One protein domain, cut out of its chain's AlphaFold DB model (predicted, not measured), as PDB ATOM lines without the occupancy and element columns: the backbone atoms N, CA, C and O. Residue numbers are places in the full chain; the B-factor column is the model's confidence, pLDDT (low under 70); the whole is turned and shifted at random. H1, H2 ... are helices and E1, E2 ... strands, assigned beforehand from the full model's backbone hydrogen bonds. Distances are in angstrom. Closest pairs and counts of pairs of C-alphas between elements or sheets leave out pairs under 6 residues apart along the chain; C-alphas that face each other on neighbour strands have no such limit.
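Overview. This is residues 28 to 128 of the 132 residues of an uncharacterized protein of Wuchereria bancrofti (UniProt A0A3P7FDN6). This model has little regular structure: an elongated body with the small antiparallel sheet E1 - E2 and short H1 at one end, H2, H3 and H4 among loops at the other. The 101 printed residues hold H1, E1, H2, H3, H4, E2 in that order; the class is mixed, with 29 residues in named elements. It is compact, with radius of gyration of the C-alphas 14.5 A and spans of 47 by 25 by 18 A.

Along the chain. Find E1 at residues 43 to 45, 6.1 A, and E2 at 124 to 127, 9.3 A, ending at C-alpha 127 (110.833, 142.387, 147.456). H1, residues 36 to 39, 5.5 A, begins at (104.776, 135.639, 145.316). Look further for H2, 66 to 69, 5.0 A; H3, 84 to 90, 9.6 A; H4, 96 to 102, 9.9 A.

Arrangement. Across antiparallel E1 and E2, N 45 and O 125 are within hydrogen-bond range, 2.9 A. H3 and H4 touch, closest at C-alphas 85 and 96, 4.6 A. In both, every O i to N i+4 pair is within hydrogen-bond range; H1 and H2 are too short.

Size, cuts and confidence. C-alphas 41 and 79 are farthest apart, 47.7 A. The printed part has no cut; links E1 to H2, H2 to H3 and H4 to E2 are long. No printed residue is under 70.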
ATOM      1  N   VAL A  28     105.703 143.130 153.205       95.78
ATOM      2  CA  VAL A  28     106.742 143.383 154.214       95.78
ATOM      3  C   VAL A  28     108.106 143.052 153.603       95.78
ATOM      4  O   VAL A  28     108.330 141.884 153.268       95.78
ATOM      5  N   PRO A  29     109.016 144.032 153.442       95.84
ATOM      6  CA  PRO A  29     110.332 143.785 152.865       95.84
ATOM      7  C   PRO A  29     111.103 142.728 153.651       95.84
ATOM      8  O   PRO A  29     111.002 142.663 154.875       95.84
ATOM      9  N   MET A  30     111.875 141.901 152.946       95.86
ATOM     10  CA  MET A  30     112.702 140.831 153.517       95.86
ATOM     11  C   MET A  30     111.949 139.730 154.284       95.86
ATOM     12  O   MET A  30     112.581 138.822 154.824       95.86
ATOM     13  N   LYS A  31     110.613 139.755 154.318       96.67
ATOM     14  CA  LYS A  31     109.826 138.663 154.895       96.67
ATOM     15  C   LYS A  31     110.096 137.372 154.120       96.67
ATOM     16  O   LYS A  31     110.090 137.385 152.892       96.67
ATOM     17  N   ASN A  32     110.278 136.262 154.834       96.08
ATOM     18  CA  ASN A  32     110.390 134.947 154.209       96.08
ATOM     19  C   ASN A  32     109.136 134.620 153.392       96.08
ATOM     20  O   ASN A  32     108.008 134.835 153.845       96.08
ATOM     21  N   CYS A  33     109.350 134.049 152.216       96.20
ATOM     22  CA  CYS A  33     108.296 133.636 151.304       96.20
ATOM     23  C   CYS A  33     108.667 132.324 150.613       96.20
ATOM     24  O   CYS A  33     109.839 131.968 150.496       96.20
ATOM     25  N   SER A  34     107.656 131.598 150.160       93.24
ATOM     26  CA  SER A  34     107.795 130.430 149.287       93.24
ATOM     27  C   SER A  34     107.160 130.668 147.919       93.24
ATOM     28  O   SER A  34     107.460 129.937 146.984       93.24
ATOM     29  N   ILE A  35     106.294 131.679 147.804       93.59
ATOM     30  CA  ILE A  35     105.603 132.086 146.579       93.59
ATOM     31  C   ILE A  35     105.311 133.594 146.608       93.59
ATOM     32  O   ILE A  35     105.267 134.209 147.672       93.59
ATOM     33  N   ASP A  36     105.066 134.199 145.442       94.72
ATOM     34  CA  ASP A  36     104.776 135.639 145.316       94.72
ATOM     35  C   ASP A  36     103.591 136.105 146.183       94.72
ATOM     36  O   ASP A  36     103.607 137.217 146.714       94.72
ATOM     37  N   SER A  37     102.569 135.264 146.370       94.03
ATOM     38  CA  SER A  37     101.390 135.625 147.169       94.03
ATOM     39  C   SER A  37     101.697 135.827 148.654       94.03
ATOM     40  O   SER A  37     100.972 136.563 149.315       94.03
ATOM     41  N   ASP A  38     102.794 135.267 149.175       94.13
ATOM     42  CA  ASP A  38     103.225 135.495 150.563       94.13
ATOM     43  C   ASP A  38     103.670 136.950 150.809       94.13
ATOM     44  O   ASP A  38     103.776 137.393 151.964       94.13
ATOM     45  N   CYS A  39     103.928 137.677 149.715       96.51
ATOM     46  CA  CYS A  39     104.450 139.034 149.678       96.51
ATOM     47  C   CYS A  39     103.392 140.097 149.365       96.51
ATOM     48  O   CYS A  39     103.771 141.243 149.167       96.51
ATOM     49  N   ASN A  40     102.094 139.774 149.313       94.50
ATOM     50  CA  ASN A  40     100.997 140.754 149.219       94.50
ATOM     51  C   ASN A  40     101.231 141.914 148.216       94.50
ATOM     52  O   ASN A  40     101.262 143.089 148.590       94.50
ATOM     53  N   GLY A  41     101.454 141.587 146.941       93.30
ATOM     54  CA  GLY A  41     101.764 142.569 145.889       93.30
ATOM     55  C   GLY A  41     103.260 142.820 145.660       93.30
ATOM     56  O   GLY A  41     103.623 143.511 144.713       93.30
ATOM     57  N   GLY A  42     104.132 142.237 146.485       96.05
ATOM     58  CA  GLY A  42     105.559 142.095 146.202       96.05
ATOM     59  C   GLY A  42     105.895 140.854 145.370       96.05
ATOM     60  O   GLY A  42     105.019 140.141 144.880       96.05
ATOM     61  N   LYS A  43     107.196 140.593 145.238       97.11
ATOM     62  CA  LYS A  43     107.766 139.407 144.586       97.11
ATOM     63  C   LYS A  43     108.584 138.586 145.566       97.11
ATOM     64  O   LYS A  43     109.316 139.157 146.371       97.11
ATOM     65  N   CYS A  44     108.490 137.265 145.474       97.62
ATOM     66  CA  CYS A  44     109.315 136.362 146.255       97.62
ATOM     67  C   CYS A  44     110.615 136.065 145.507       97.62
ATOM     68  O   CYS A  44     110.617 135.364 144.496       97.62
ATOM     69  N   LEU A  45     111.729 136.616 145.987       97.65
ATOM     70  CA  LEU A  45     113.024 136.506 145.322       97.65
ATOM     71  C   LEU A  45     113.947 135.550 146.077       97.65
ATOM     72  O   LEU A  45     114.110 135.653 147.290       97.65
ATOM     73  N   GLY A  46     114.590 134.640 145.350       96.97
ATOM     74  CA  GLY A  46     115.542 133.680 145.902       96.97
ATOM     75  C   GLY A  46     116.031 132.689 144.847       96.97
ATOM     76  O   GLY A  46     115.552 132.676 143.713       96.97
ATOM     77  N   ILE A  47     116.989 131.844 145.221       95.68
ATOM     78  CA  ILE A  47     117.496 130.788 144.338       95.68
ATOM     79  C   ILE A  47     116.492 129.638 144.334       95.68
ATOM     80  O   ILE A  47     116.255 129.029 145.374       95.68
ATOM     81  N   ALA A  48     115.931 129.335 143.160       96.20
ATOM     82  CA  ALA A  48     115.035 128.198 142.944       96.20
ATOM     83  C   ALA A  48     113.920 128.089 144.008       96.20
ATOM     84  O   ALA A  48     113.677 127.015 144.563       96.20
ATOM     85  N   VAL A  49     113.272 129.217 144.321       97.08
ATOM     86  CA  VAL A  49     112.183 129.305 145.307       97.08
ATOM     87  C   VAL A  49     111.103 128.256 145.027       97.08
ATOM     88  O   VAL A  49     110.762 128.002 143.875       97.08
ATOM     89  N   GLY A  50     110.581 127.634 146.086       95.32
ATOM     90  CA  GLY A  50     109.512 126.636 145.974       95.32
ATOM     91  C   GLY A  50     109.980 125.266 145.474       95.32
ATOM     92  O   GLY A  50     109.151 124.419 145.149       95.32
ATOM     93  N   THR A  51     111.293 125.022 145.423       97.28
ATOM     94  CA  THR A  51     111.866 123.717 145.059       97.28
ATOM     95  C   THR A  51     112.678 123.098 146.194       97.28
ATOM     96  O   THR A  51     113.027 123.776 147.159       97.28
ATOM     97  N   CYS A  52     112.980 121.802 146.111       98.00
ATOM     98  CA  CYS A  52     113.687 121.087 147.174       98.00
ATOM     99  C   CYS A  52     115.095 121.636 147.458       98.00
ATOM    100  O   CYS A  52     115.973 121.614 146.586       98.00
ATOM    101  N   ASN A  53     115.333 122.017 148.718       97.89
ATOM    102  CA  ASN A  53     116.626 122.473 149.212       97.89
ATOM    103  C   ASN A  53     117.484 121.291 149.686       97.89
ATOM    104  O   ASN A  53     117.471 120.910 150.857       97.89
ATOM    105  N   CYS A  54     118.272 120.713 148.783       98.02
ATOM    106  CA  CYS A  54     119.210 119.650 149.154       98.02
ATOM    107  C   CYS A  54     120.399 120.135 149.989       98.02
ATOM    108  O   CYS A  54     121.014 119.322 150.673       98.02
ATOM    109  N   ALA A  55     120.717 121.434 149.955       97.28
ATOM    110  CA  ALA A  55     121.814 121.993 150.742       97.28
ATOM    111  C   ALA A  55     121.498 122.031 152.247       97.28
ATOM    112  O   ALA A  55     122.405 122.216 153.053       97.28
ATOM    113  N   ALA A  56     120.237 121.811 152.640       97.81
ATOM    114  CA  ALA A  56     119.864 121.654 154.042       97.81
ATOM    115  C   ALA A  56     120.440 120.373 154.680       97.81
ATOM    116  O   ALA A  56     120.616 120.339 155.896       97.81
ATOM    117  N   CYS A  57     120.776 119.340 153.894       98.55
ATOM    118  CA  CYS A  57     121.561 118.215 154.398       98.55
ATOM    119  C   CYS A  57     123.053 118.509 154.220       98.55
ATOM    120  O   CYS A  57     123.584 118.477 153.109       98.55
ATOM    121  N   LEU A  58     123.736 118.783 155.330       98.24
ATOM    122  CA  LEU A  58     125.170 119.053 155.348       98.24
ATOM    123  C   LEU A  58     125.940 117.752 155.581       98.24
ATOM    124  O   LEU A  58     125.965 117.222 156.691       98.24
ATOM    125  N   GLN A  59     126.570 117.232 154.529       97.96
ATOM    126  CA  GLN A  59     127.353 115.999 154.595       97.96
ATOM    127  C   GLN A  59     128.414 116.073 155.709       97.96
ATOM    128  O   GLN A  59     129.124 117.067 155.840       97.96
ATOM    129  N   PHE A  60     128.528 114.996 156.490       98.11
ATOM    130  CA  PHE A  60     129.435 114.831 157.634       98.11
ATOM    131  C   PHE A  60     129.181 115.741 158.847       98.11
ATOM    132  O   PHE A  60     129.902 115.625 159.838       98.11
ATOM    133  N   ALA A  61     128.146 116.588 158.840       98.58
ATOM    134  CA  ALA A  61     127.752 117.337 160.034       98.58
ATOM    135  C   ALA A  61     127.313 116.385 161.158       98.58
ATOM    136  O   ALA A  61     126.675 115.369 160.891       98.58
ATOM    137  N   SER A  62     127.636 116.691 162.417       98.66
ATOM    138  CA  SER A  62     127.206 115.869 163.555       98.66
ATOM    139  C   SER A  62     125.684 115.863 163.706       98.66
ATOM    140  O   SER A  62     125.041 116.899 163.559       98.66
ATOM    141  N   CYS A  63     125.109 114.712 164.055       98.72
ATOM    142  CA  CYS A  63     123.662 114.552 164.189       98.72
ATOM    143  C   CYS A  63     123.279 113.629 165.349       98.72
ATOM    144  O   CYS A  63     123.979 112.666 165.680       98.72
ATOM    145  N   LYS A  64     122.117 113.893 165.949       98.58
ATOM    146  CA  LYS A  64     121.419 112.977 166.864       98.58
ATOM    147  C   LYS A  64     120.255 112.286 166.157       98.58
ATOM    148  O   LYS A  64     119.958 111.135 166.477       98.58
ATOM    149  N   SER A  65     119.626 112.983 165.214       98.46
ATOM    150  CA  SER A  65     118.470 112.547 164.433       98.46
ATOM    151  C   SER A  65     118.510 113.115 163.012       98.46
ATOM    152  O   SER A  65     119.323 113.984 162.705       98.46
ATOM    153  N   ASP A  66     117.599 112.666 162.147       98.26
ATOM    154  CA  ASP A  66     117.473 113.190 160.779       98.26
ATOM    155  C   ASP A  66     117.137 114.690 160.738       98.26
ATOM    156  O   ASP A  66     117.489 115.366 159.773       98.26
ATOM    157  N   ALA A  67     116.510 115.237 161.789       98.00
ATOM    158  CA  ALA A  67     116.218 116.667 161.886       98.00
ATOM    159  C   ALA A  67     117.497 117.523 161.871       98.00
ATOM    160  O   ALA A  67     117.499 118.604 161.288       98.00
ATOM    161  N   ASP A  68     118.599 117.005 162.424       98.50
ATOM    162  CA  ASP A  68     119.905 117.675 162.403       98.50
ATOM    163  C   ASP A  68     120.553 117.638 161.002       98.50
ATOM    164  O   ASP A  68     121.461 118.408 160.711       98.50
ATOM    165  N   CYS A  69     120.057 116.772 160.110       98.58
ATOM    166  CA  CYS A  69     120.473 116.644 158.710       98.58
ATOM    167  C   CYS A  69     119.493 117.341 157.754       98.58
ATOM    168  O   CYS A  69     119.215 116.855 156.654       98.58
ATOM    169  N   GLY A  70     118.899 118.445 158.214       97.44
ATOM    170  CA  GLY A  70     117.885 119.193 157.476       97.44
ATOM    171  C   GLY A  70     116.549 118.463 157.333       97.44
ATOM    172  O   GLY A  70     115.723 118.881 156.532       97.44
ATOM    173  N   GLY A  71     116.340 117.364 158.063       97.70
ATOM    174  CA  GLY A  71     115.135 116.540 157.990       97.70
ATOM    175  C   GLY A  71     115.186 115.413 156.957       97.70
ATOM    176  O   GLY A  71     114.215 114.665 156.856       97.70
ATOM    177  N   LEU A  72     116.283 115.247 156.203       98.12
ATOM    178  CA  LEU A  72     116.389 114.172 155.213       98.12
ATOM    179  C   LEU A  72     116.317 112.800 155.894       98.12
ATOM    180  O   LEU A  72     117.220 112.400 156.630       98.12
ATOM    181  N   ARG A  73     115.242 112.058 155.625       97.57
ATOM    182  CA  ARG A  73     114.978 110.786 156.301       97.57
ATOM    183  C   ARG A  73     116.068 109.748 156.017       97.57
ATOM    184  O   ARG A  73     116.389 109.465 154.867       97.57
ATOM    185  N   GLY A  74     116.581 109.123 157.074       97.67
ATOM    186  CA  GLY A  74     117.645 108.123 157.022       97.67
ATOM    187  C   GLY A  74     119.055 108.697 156.863       97.67
ATOM    188  O   GLY A  74     120.006 107.909 156.775       97.67
ATOM    189  N   ALA A  75     119.206 110.026 156.829       98.52
ATOM    190  CA  ALA A  75     120.495 110.677 156.645       98.52
ATOM    191  C   ALA A  75     121.359 110.648 157.906       98.52
ATOM    192  O   ALA A  75     122.577 110.557 157.787       98.52
ATOM    193  N   CYS A  76     120.796 110.673 159.118       98.75
ATOM    194  CA  CYS A  76     121.636 110.573 160.306       98.75
ATOM    195  C   CYS A  76     122.182 109.145 160.450       98.75
ATOM    196  O   CYS A  76     121.442 108.166 160.600       98.75
ATOM    197  N   SER A  77     123.502 108.996 160.348       98.14
ATOM    198  CA  SER A  77     124.162 107.696 160.423       98.14
ATOM    199  C   SER A  77     124.260 107.187 161.866       98.14
ATOM    200  O   SER A  77     124.185 107.939 162.840       98.14
ATOM    201  N   ASN A  78     124.511 105.885 162.024       97.43
ATOM    202  CA  ASN A  78     124.764 105.292 163.344       97.43
ATOM    203  C   ASN A  78     126.045 105.841 163.993       97.43
ATOM    204  O   ASN A  78     126.163 105.832 165.214       97.43
ATOM    205  N   GLN A  79     126.966 106.361 163.178       98.13
ATOM    206  CA  GLN A  79     128.204 107.018 163.598       98.13
ATOM    207  C   GLN A  79     127.987 108.496 163.982       98.13
ATOM    208  O   GLN A  79     128.948 109.200 164.269       98.13
ATOM    209  N   LYS A  80     126.725 108.954 164.037       98.22
ATOM    210  CA  LYS A  80     126.310 110.284 164.514       98.22
ATOM    211  C   LYS A  80     126.801 111.448 163.655       98.22
ATOM    212  O   LYS A  80     127.067 112.538 164.159       98.22
ATOM    213  N   TYR A  81     126.835 111.232 162.343       98.69
ATOM    214  CA  TYR A  81     126.969 112.291 161.345       98.69
ATOM    215  C   TYR A  81     125.980 112.114 160.189       98.69
ATOM    216  O   TYR A  81     125.525 111.002 159.913       98.69
ATOM    217  N   CYS A  82     125.681 113.206 159.497       98.84
ATOM    218  CA  CYS A  82     124.812 113.238 158.333       98.84
ATOM    219  C   CYS A  82     125.482 112.597 157.116       98.84
ATOM    220  O   CYS A  82     126.504 113.065 156.618       98.84
ATOM    221  N   ASP A  83     124.874 111.529 156.625       98.67
ATOM    222  CA  ASP A  83     125.168 110.876 155.362       98.67
ATOM    223  C   ASP A  83     124.015 111.159 154.391       98.67
ATOM    224  O   ASP A  83     123.001 110.456 154.342       98.67
ATOM    225  N   CYS A  84     124.148 112.255 153.647       98.52
ATOM    226  CA  CYS A  84     123.125 112.723 152.723       98.52
ATOM    227  C   CYS A  84     122.971 111.772 151.533       98.52
ATOM    228  O   CYS A  84     121.854 111.555 151.065       98.52
ATOM    229  N   ASP A  85     124.064 111.155 151.069       98.37
ATOM    230  CA  ASP A  85     124.016 110.141 150.011       98.37
ATOM    231  C   ASP A  85     123.174 108.933 150.438       98.37
ATOM    232  O   ASP A  85     122.279 108.505 149.700       98.37
ATOM    233  N   LYS A  86     123.379 108.445 151.669       98.34
ATOM    234  CA  LYS A  86     122.519 107.424 152.276       98.34
ATOM    235  C   LYS A  86     121.069 107.891 152.383       98.34
ATOM    236  O   LYS A  86     120.177 107.134 152.007       98.34
ATOM    237  N   GLY A  87     120.817 109.115 152.850       98.34
ATOM    238  CA  GLY A  87     119.463 109.673 152.938       98.34
ATOM    239  C   GLY A  87     118.734 109.668 151.587       98.34
ATOM    240  O   GLY A  87     117.602 109.194 151.483       98.34
ATOM    241  N   PHE A  88     119.406 110.088 150.512       98.39
ATOM    242  CA  PHE A  88     118.834 110.042 149.164       98.39
ATOM    243  C   PHE A  88     118.631 108.613 148.646       98.39
ATOM    244  O   PHE A  88     117.621 108.342 147.993       98.39
ATOM    245  N   LYS A  89     119.514 107.667 148.986       98.40
ATOM    246  CA  LYS A  89     119.289 106.238 148.706       98.40
ATOM    247  C   LYS A  89     118.067 105.691 149.444       98.40
ATOM    248  O   LYS A  89     117.256 104.991 148.842       98.40
ATOM    249  N   CYS A  90     117.874 106.060 150.710       97.13
ATOM    250  CA  CYS A  90     116.679 105.708 151.482       97.13
ATOM    251  C   CYS A  90     115.390 106.297 150.881       97.13
ATOM    252  O   CYS A  90     114.328 105.690 151.000       97.13
ATOM    253  N   ALA A  91     115.483 107.440 150.200       96.24
ATOM    254  CA  ALA A  91     114.385 108.060 149.462       96.24
ATOM    255  C   ALA A  91     114.077 107.399 148.098       96.24
ATOM    256  O   ALA A  91     113.174 107.849 147.392       96.24
ATOM    257  N   GLY A  92     114.811 106.350 147.707       96.90
ATOM    258  CA  GLY A  92     114.631 105.654 146.428       96.90
ATOM    259  C   GLY A  92     115.389 106.277 145.248       96.90
ATOM    260  O   GLY A  92     115.135 105.912 144.102       96.90
ATOM    261  N   LEU A  93     116.316 107.207 145.501       97.18
ATOM    262  CA  LEU A  93     117.234 107.744 144.488       97.18
ATOM    263  C   LEU A  93     118.528 106.919 144.449       97.18
ATOM    264  O   LEU A  93     118.822 106.148 145.357       97.18
ATOM    265  N   LYS A  94     119.355 107.093 143.412       97.69
ATOM    266  CA  LYS A  94     120.652 106.382 143.336       97.69
ATOM    267  C   LYS A  94     121.738 106.957 144.262       97.69
ATOM    268  O   LYS A  94     122.822 106.385 144.348       97.69
ATOM    269  N   GLY A  95     121.459 108.073 144.935       96.41
ATOM    270  CA  GLY A  95     122.396 108.801 145.793       96.41
ATOM    271  C   GLY A  95     122.366 110.306 145.541       96.41
ATOM    272  O   GLY A  95     121.485 110.812 144.840       96.41
ATOM    273  N   ILE A  96     123.351 111.018 146.089       95.28
ATOM    274  CA  ILE A  96     123.441 112.484 146.036       95.28
ATOM    275  C   ILE A  96     123.494 113.018 144.600       95.28
ATOM    276  O   ILE A  96     122.811 113.985 144.280       95.28
ATOM    277  N   PHE A  97     124.233 112.368 143.698       96.42
ATOM    278  CA  PHE A  97     124.318 112.813 142.303       96.42
ATOM    279  C   PHE A  97     122.975 112.698 141.579       96.42
ATOM    280  O   PHE A  97     122.570 113.619 140.877       96.42
ATOM    281  N   ASP A  98     122.242 111.606 141.796       97.68
ATOM    282  CA  ASP A  98     120.900 111.440 141.231       97.68
ATOM    283  C   ASP A  98     119.930 112.488 141.793       97.68
ATOM    284  O   ASP A  98     119.114 113.042 141.056       97.68
ATOM    285  N   ALA A  99     120.076 112.828 143.079       97.82
ATOM    286  CA  ALA A  99     119.317 113.902 143.699       97.82
ATOM    287  C   ALA A  99     119.616 115.268 143.060       97.82
ATOM    288  O   ALA A  99     118.681 115.993 142.714       97.82
ATOM    289  N   LEU A 100     120.893 115.597 142.835       97.09
ATOM    290  CA  LEU A 100     121.321 116.848 142.198       97.09
ATOM    291  C   LEU A 100     120.701 117.042 140.808       97.09
ATOM    292  O   LEU A 100     120.279 118.146 140.464       97.09
ATOM    293  N   PHE A 101     120.607 115.971 140.015       97.11
ATOM    294  CA  PHE A 101     120.036 116.044 138.669       97.11
ATOM    295  C   PHE A 101     118.507 116.050 138.648       97.11
ATOM    296  O   PHE A 101     117.920 116.668 137.757       97.11
ATOM    297  N   LYS A 102     117.853 115.372 139.596       96.29
ATOM    298  CA  LYS A 102     116.398 115.165 139.553       96.29
ATOM    299  C   LYS A 102     115.599 116.094 140.453       96.29
ATOM    300  O   LYS A 102     114.506 116.492 140.067       96.29
ATOM    301  N   ILE A 103     116.092 116.397 141.653       97.08
ATOM    302  CA  ILE A 103     115.274 117.037 142.692       97.08
ATOM    303  C   ILE A 103     115.855 118.339 143.234       97.08
ATOM    304  O   ILE A 103     115.086 119.269 143.473       97.08
ATOM    305  N   CYS A 104     117.173 118.440 143.402       97.81
ATOM    306  CA  CYS A 104     117.783 119.584 144.070       97.81
ATOM    307  C   CYS A 104     117.623 120.846 143.233       97.81
ATOM    308  O   CYS A 104     118.059 120.877 142.083       97.81
ATOM    309  N   ASN A 105     117.007 121.878 143.813       97.35
ATOM    310  CA  ASN A 105     116.707 123.142 143.136       97.35
ATOM    311  C   ASN A 105     115.833 122.983 141.871       97.35
ATOM    312  O   ASN A 105     115.880 123.824 140.974       97.35
ATOM    313  N   ARG A 106     115.093 121.868 141.753       97.13
ATOM    314  CA  ARG A 106     114.337 121.499 140.540       97.13
ATOM    315  C   ARG A 106     112.922 121.034 140.843       97.13
ATOM    316  O   ARG A 106     111.977 121.521 140.240       97.13
ATOM    317  N   LYS A 107     112.777 120.066 141.752       96.73
ATOM    318  CA  LYS A 107     111.471 119.493 142.083       96.73
ATOM    319  C   LYS A 107     110.692 120.494 142.926       96.73
ATOM    320  O   LYS A 107     111.148 120.835 144.017       96.73
ATOM    321  N   GLU A 108     109.534 120.912 142.429       95.92
ATOM    322  CA  GLU A 108     108.576 121.723 143.182       95.92
ATOM    323  C   GLU A 108     108.157 121.023 144.475       95.92
ATOM    324  O   GLU A 108     108.044 119.791 144.543       95.92
ATOM    325  N   CYS A 109     107.934 121.809 145.519       95.39
ATOM    326  CA  CYS A 109     107.626 121.279 146.830       95.39
ATOM    327  C   CYS A 109     106.592 122.111 147.570       95.39
ATOM    328  O   CYS A 109     106.461 123.318 147.384       95.39
ATOM    329  N   ILE A 110     105.869 121.428 148.452       92.66
ATOM    330  CA  ILE A 110     104.940 122.058 149.377       92.66
ATOM    331  C   ILE A 110     105.704 122.292 150.689       92.66
ATOM    332  O   ILE A 110     106.235 121.322 151.249       92.66
ATOM    333  N   PRO A 111     105.790 123.533 151.196       90.54
ATOM    334  CA  PRO A 111     106.440 123.815 152.472       90.54
ATOM    335  C   PRO A 111     105.862 122.972 153.615       90.54
ATOM    336  O   PRO A 111     104.669 122.678 153.637       90.54
ATOM    337  N   ASN A 112     106.709 122.596 154.578       86.81
ATOM    338  CA  ASN A 112     106.331 121.791 155.751       86.81
ATOM    339  C   ASN A 112     105.658 120.445 155.411       86.81
ATOM    340  O   ASN A 112     104.850 119.932 156.184       86.81
ATOM    341  N   SER A 113     105.986 119.868 154.255       90.69
ATOM    342  CA  SER A 113     105.471 118.574 153.807       90.69
ATOM    343  C   SER A 113     106.602 117.574 153.542       90.69
ATOM    344  O   SER A 113     107.787 117.887 153.639       90.69
ATOM    345  N   THR A 114     106.242 116.353 153.146       90.17
ATOM    346  CA  THR A 114     107.196 115.303 152.768       90.17
ATOM    347  C   THR A 114     107.637 115.363 151.300       90.17
ATOM    348  O   THR A 114     108.360 114.466 150.859       90.17
ATOM    349  N   SER A 115     107.270 116.404 150.532       92.50
ATOM    350  CA  SER A 115     107.584 116.521 149.093       92.50
ATOM    351  C   SER A 115     109.069 116.325 148.764       92.50
ATOM    352  O   SER A 115     109.393 115.777 147.705       92.50
ATOM    353  N   CYS A 116     109.963 116.724 149.672       96.94
ATOM    354  CA  CYS A 116     111.416 116.628 149.517       96.94
ATOM    355  C   CYS A 116     112.053 115.603 150.460       96.94
ATOM    356  O   CYS A 116     113.180 115.786 150.908       96.94
ATOM    357  N   PHE A 117     111.337 114.522 150.782       96.09
ATOM    358  CA  PHE A 117     111.861 113.431 151.617       96.09
ATOM    359  C   PHE A 117     112.281 113.893 153.026       96.09
ATOM    360  O   PHE A 117     113.179 113.321 153.643       96.09
ATOM    361  N   GLY A 118     111.600 114.935 153.514       96.34
ATOM    362  CA  GLY A 118     111.831 115.581 154.805       96.34
ATOM    363  C   GLY A 118     112.698 116.841 154.743       96.34
ATOM    364  O   GLY A 118     112.678 117.615 155.694       96.34
ATOM    365  N   LEU A 119     113.386 117.100 153.625       97.72
ATOM    366  CA  LEU A 119     114.094 118.366 153.415       97.72
ATOM    367  C   LEU A 119     113.119 119.545 153.255       97.72
ATOM    368  O   LEU A 119     112.002 119.360 152.761       97.72
ATOM    369  N   PRO A 120     113.540 120.771 153.601       97.01
ATOM    370  CA  PRO A 120     112.748 121.966 153.364       97.01
ATOM    371  C   PRO A 120     112.722 122.364 151.882       97.01
ATOM    372  O   PRO A 120     113.554 121.957 151.064       97.01
ATOM    373  N   CYS A 121     111.770 123.231 151.556       97.46
ATOM    374  CA  CYS A 121     111.781 124.000 150.320       97.46
ATOM    375  C   CYS A 121     112.796 125.145 150.400       97.46
ATOM    376  O   CYS A 121     113.025 125.706 151.472       97.46
ATOM    377  N   ASN A 122     113.352 125.544 149.260       97.60
ATOM    378  CA  ASN A 122     114.031 126.823 149.123       97.60
ATOM    379  C   ASN A 122     113.016 127.947 149.342       97.60
ATOM    380  O   ASN A 122     112.018 128.043 148.621       97.60
ATOM    381  N   SER A 123     113.287 128.796 150.328       96.77
ATOM    382  CA  SER A 123     112.542 130.026 150.564       96.77
ATOM    383  C   SER A 123     113.255 131.213 149.926       96.77
ATOM    384  O   SER A 123     114.479 131.231 149.790       96.77
ATOM    385  N   GLY A 124     112.476 132.221 149.570       97.59
ATOM    386  CA  GLY A 124     112.964 133.531 149.182       97.59
ATOM    387  C   GLY A 124     112.695 134.575 150.257       97.59
ATOM    388  O   GLY A 124     112.230 134.276 151.361       97.59
ATOM    389  N   ILE A 125     112.946 135.818 149.876       97.96
ATOM    390  CA  ILE A 125     112.573 137.011 150.620       97.96
ATOM    391  C   ILE A 125     111.670 137.904 149.770       97.96
ATOM    392  O   ILE A 125     111.818 137.992 148.549       97.96
ATOM    393  N   CYS A 126     110.736 138.588 150.420       98.23
ATOM    394  CA  CYS A 126     109.841 139.515 149.751       98.23
ATOM    395  C   CYS A 126     110.570 140.795 149.330       98.23
ATOM    396  O   CYS A 126     111.105 141.533 150.162       98.23
ATOM    397  N   SER A 127     110.517 141.087 148.033       97.85
ATOM    398  CA  SER A 127     110.833 142.387 147.456       97.85
ATOM    399  C   SER A 127     109.539 143.152 147.230       97.85
ATOM    400  O   SER A 127     108.704 142.755 146.415       97.85
ATOM    401  N   CYS A 128     109.365 144.246 147.962       96.65
ATOM    402  CA  CYS A 128     108.164 145.064 147.885       96.65
ATOM    403  C   CYS A 128     108.323 146.184 146.856       96.65
ATOM    404  O   CYS A 128     109.437 146.679 146.672       96.65
TER     405      CYS A 128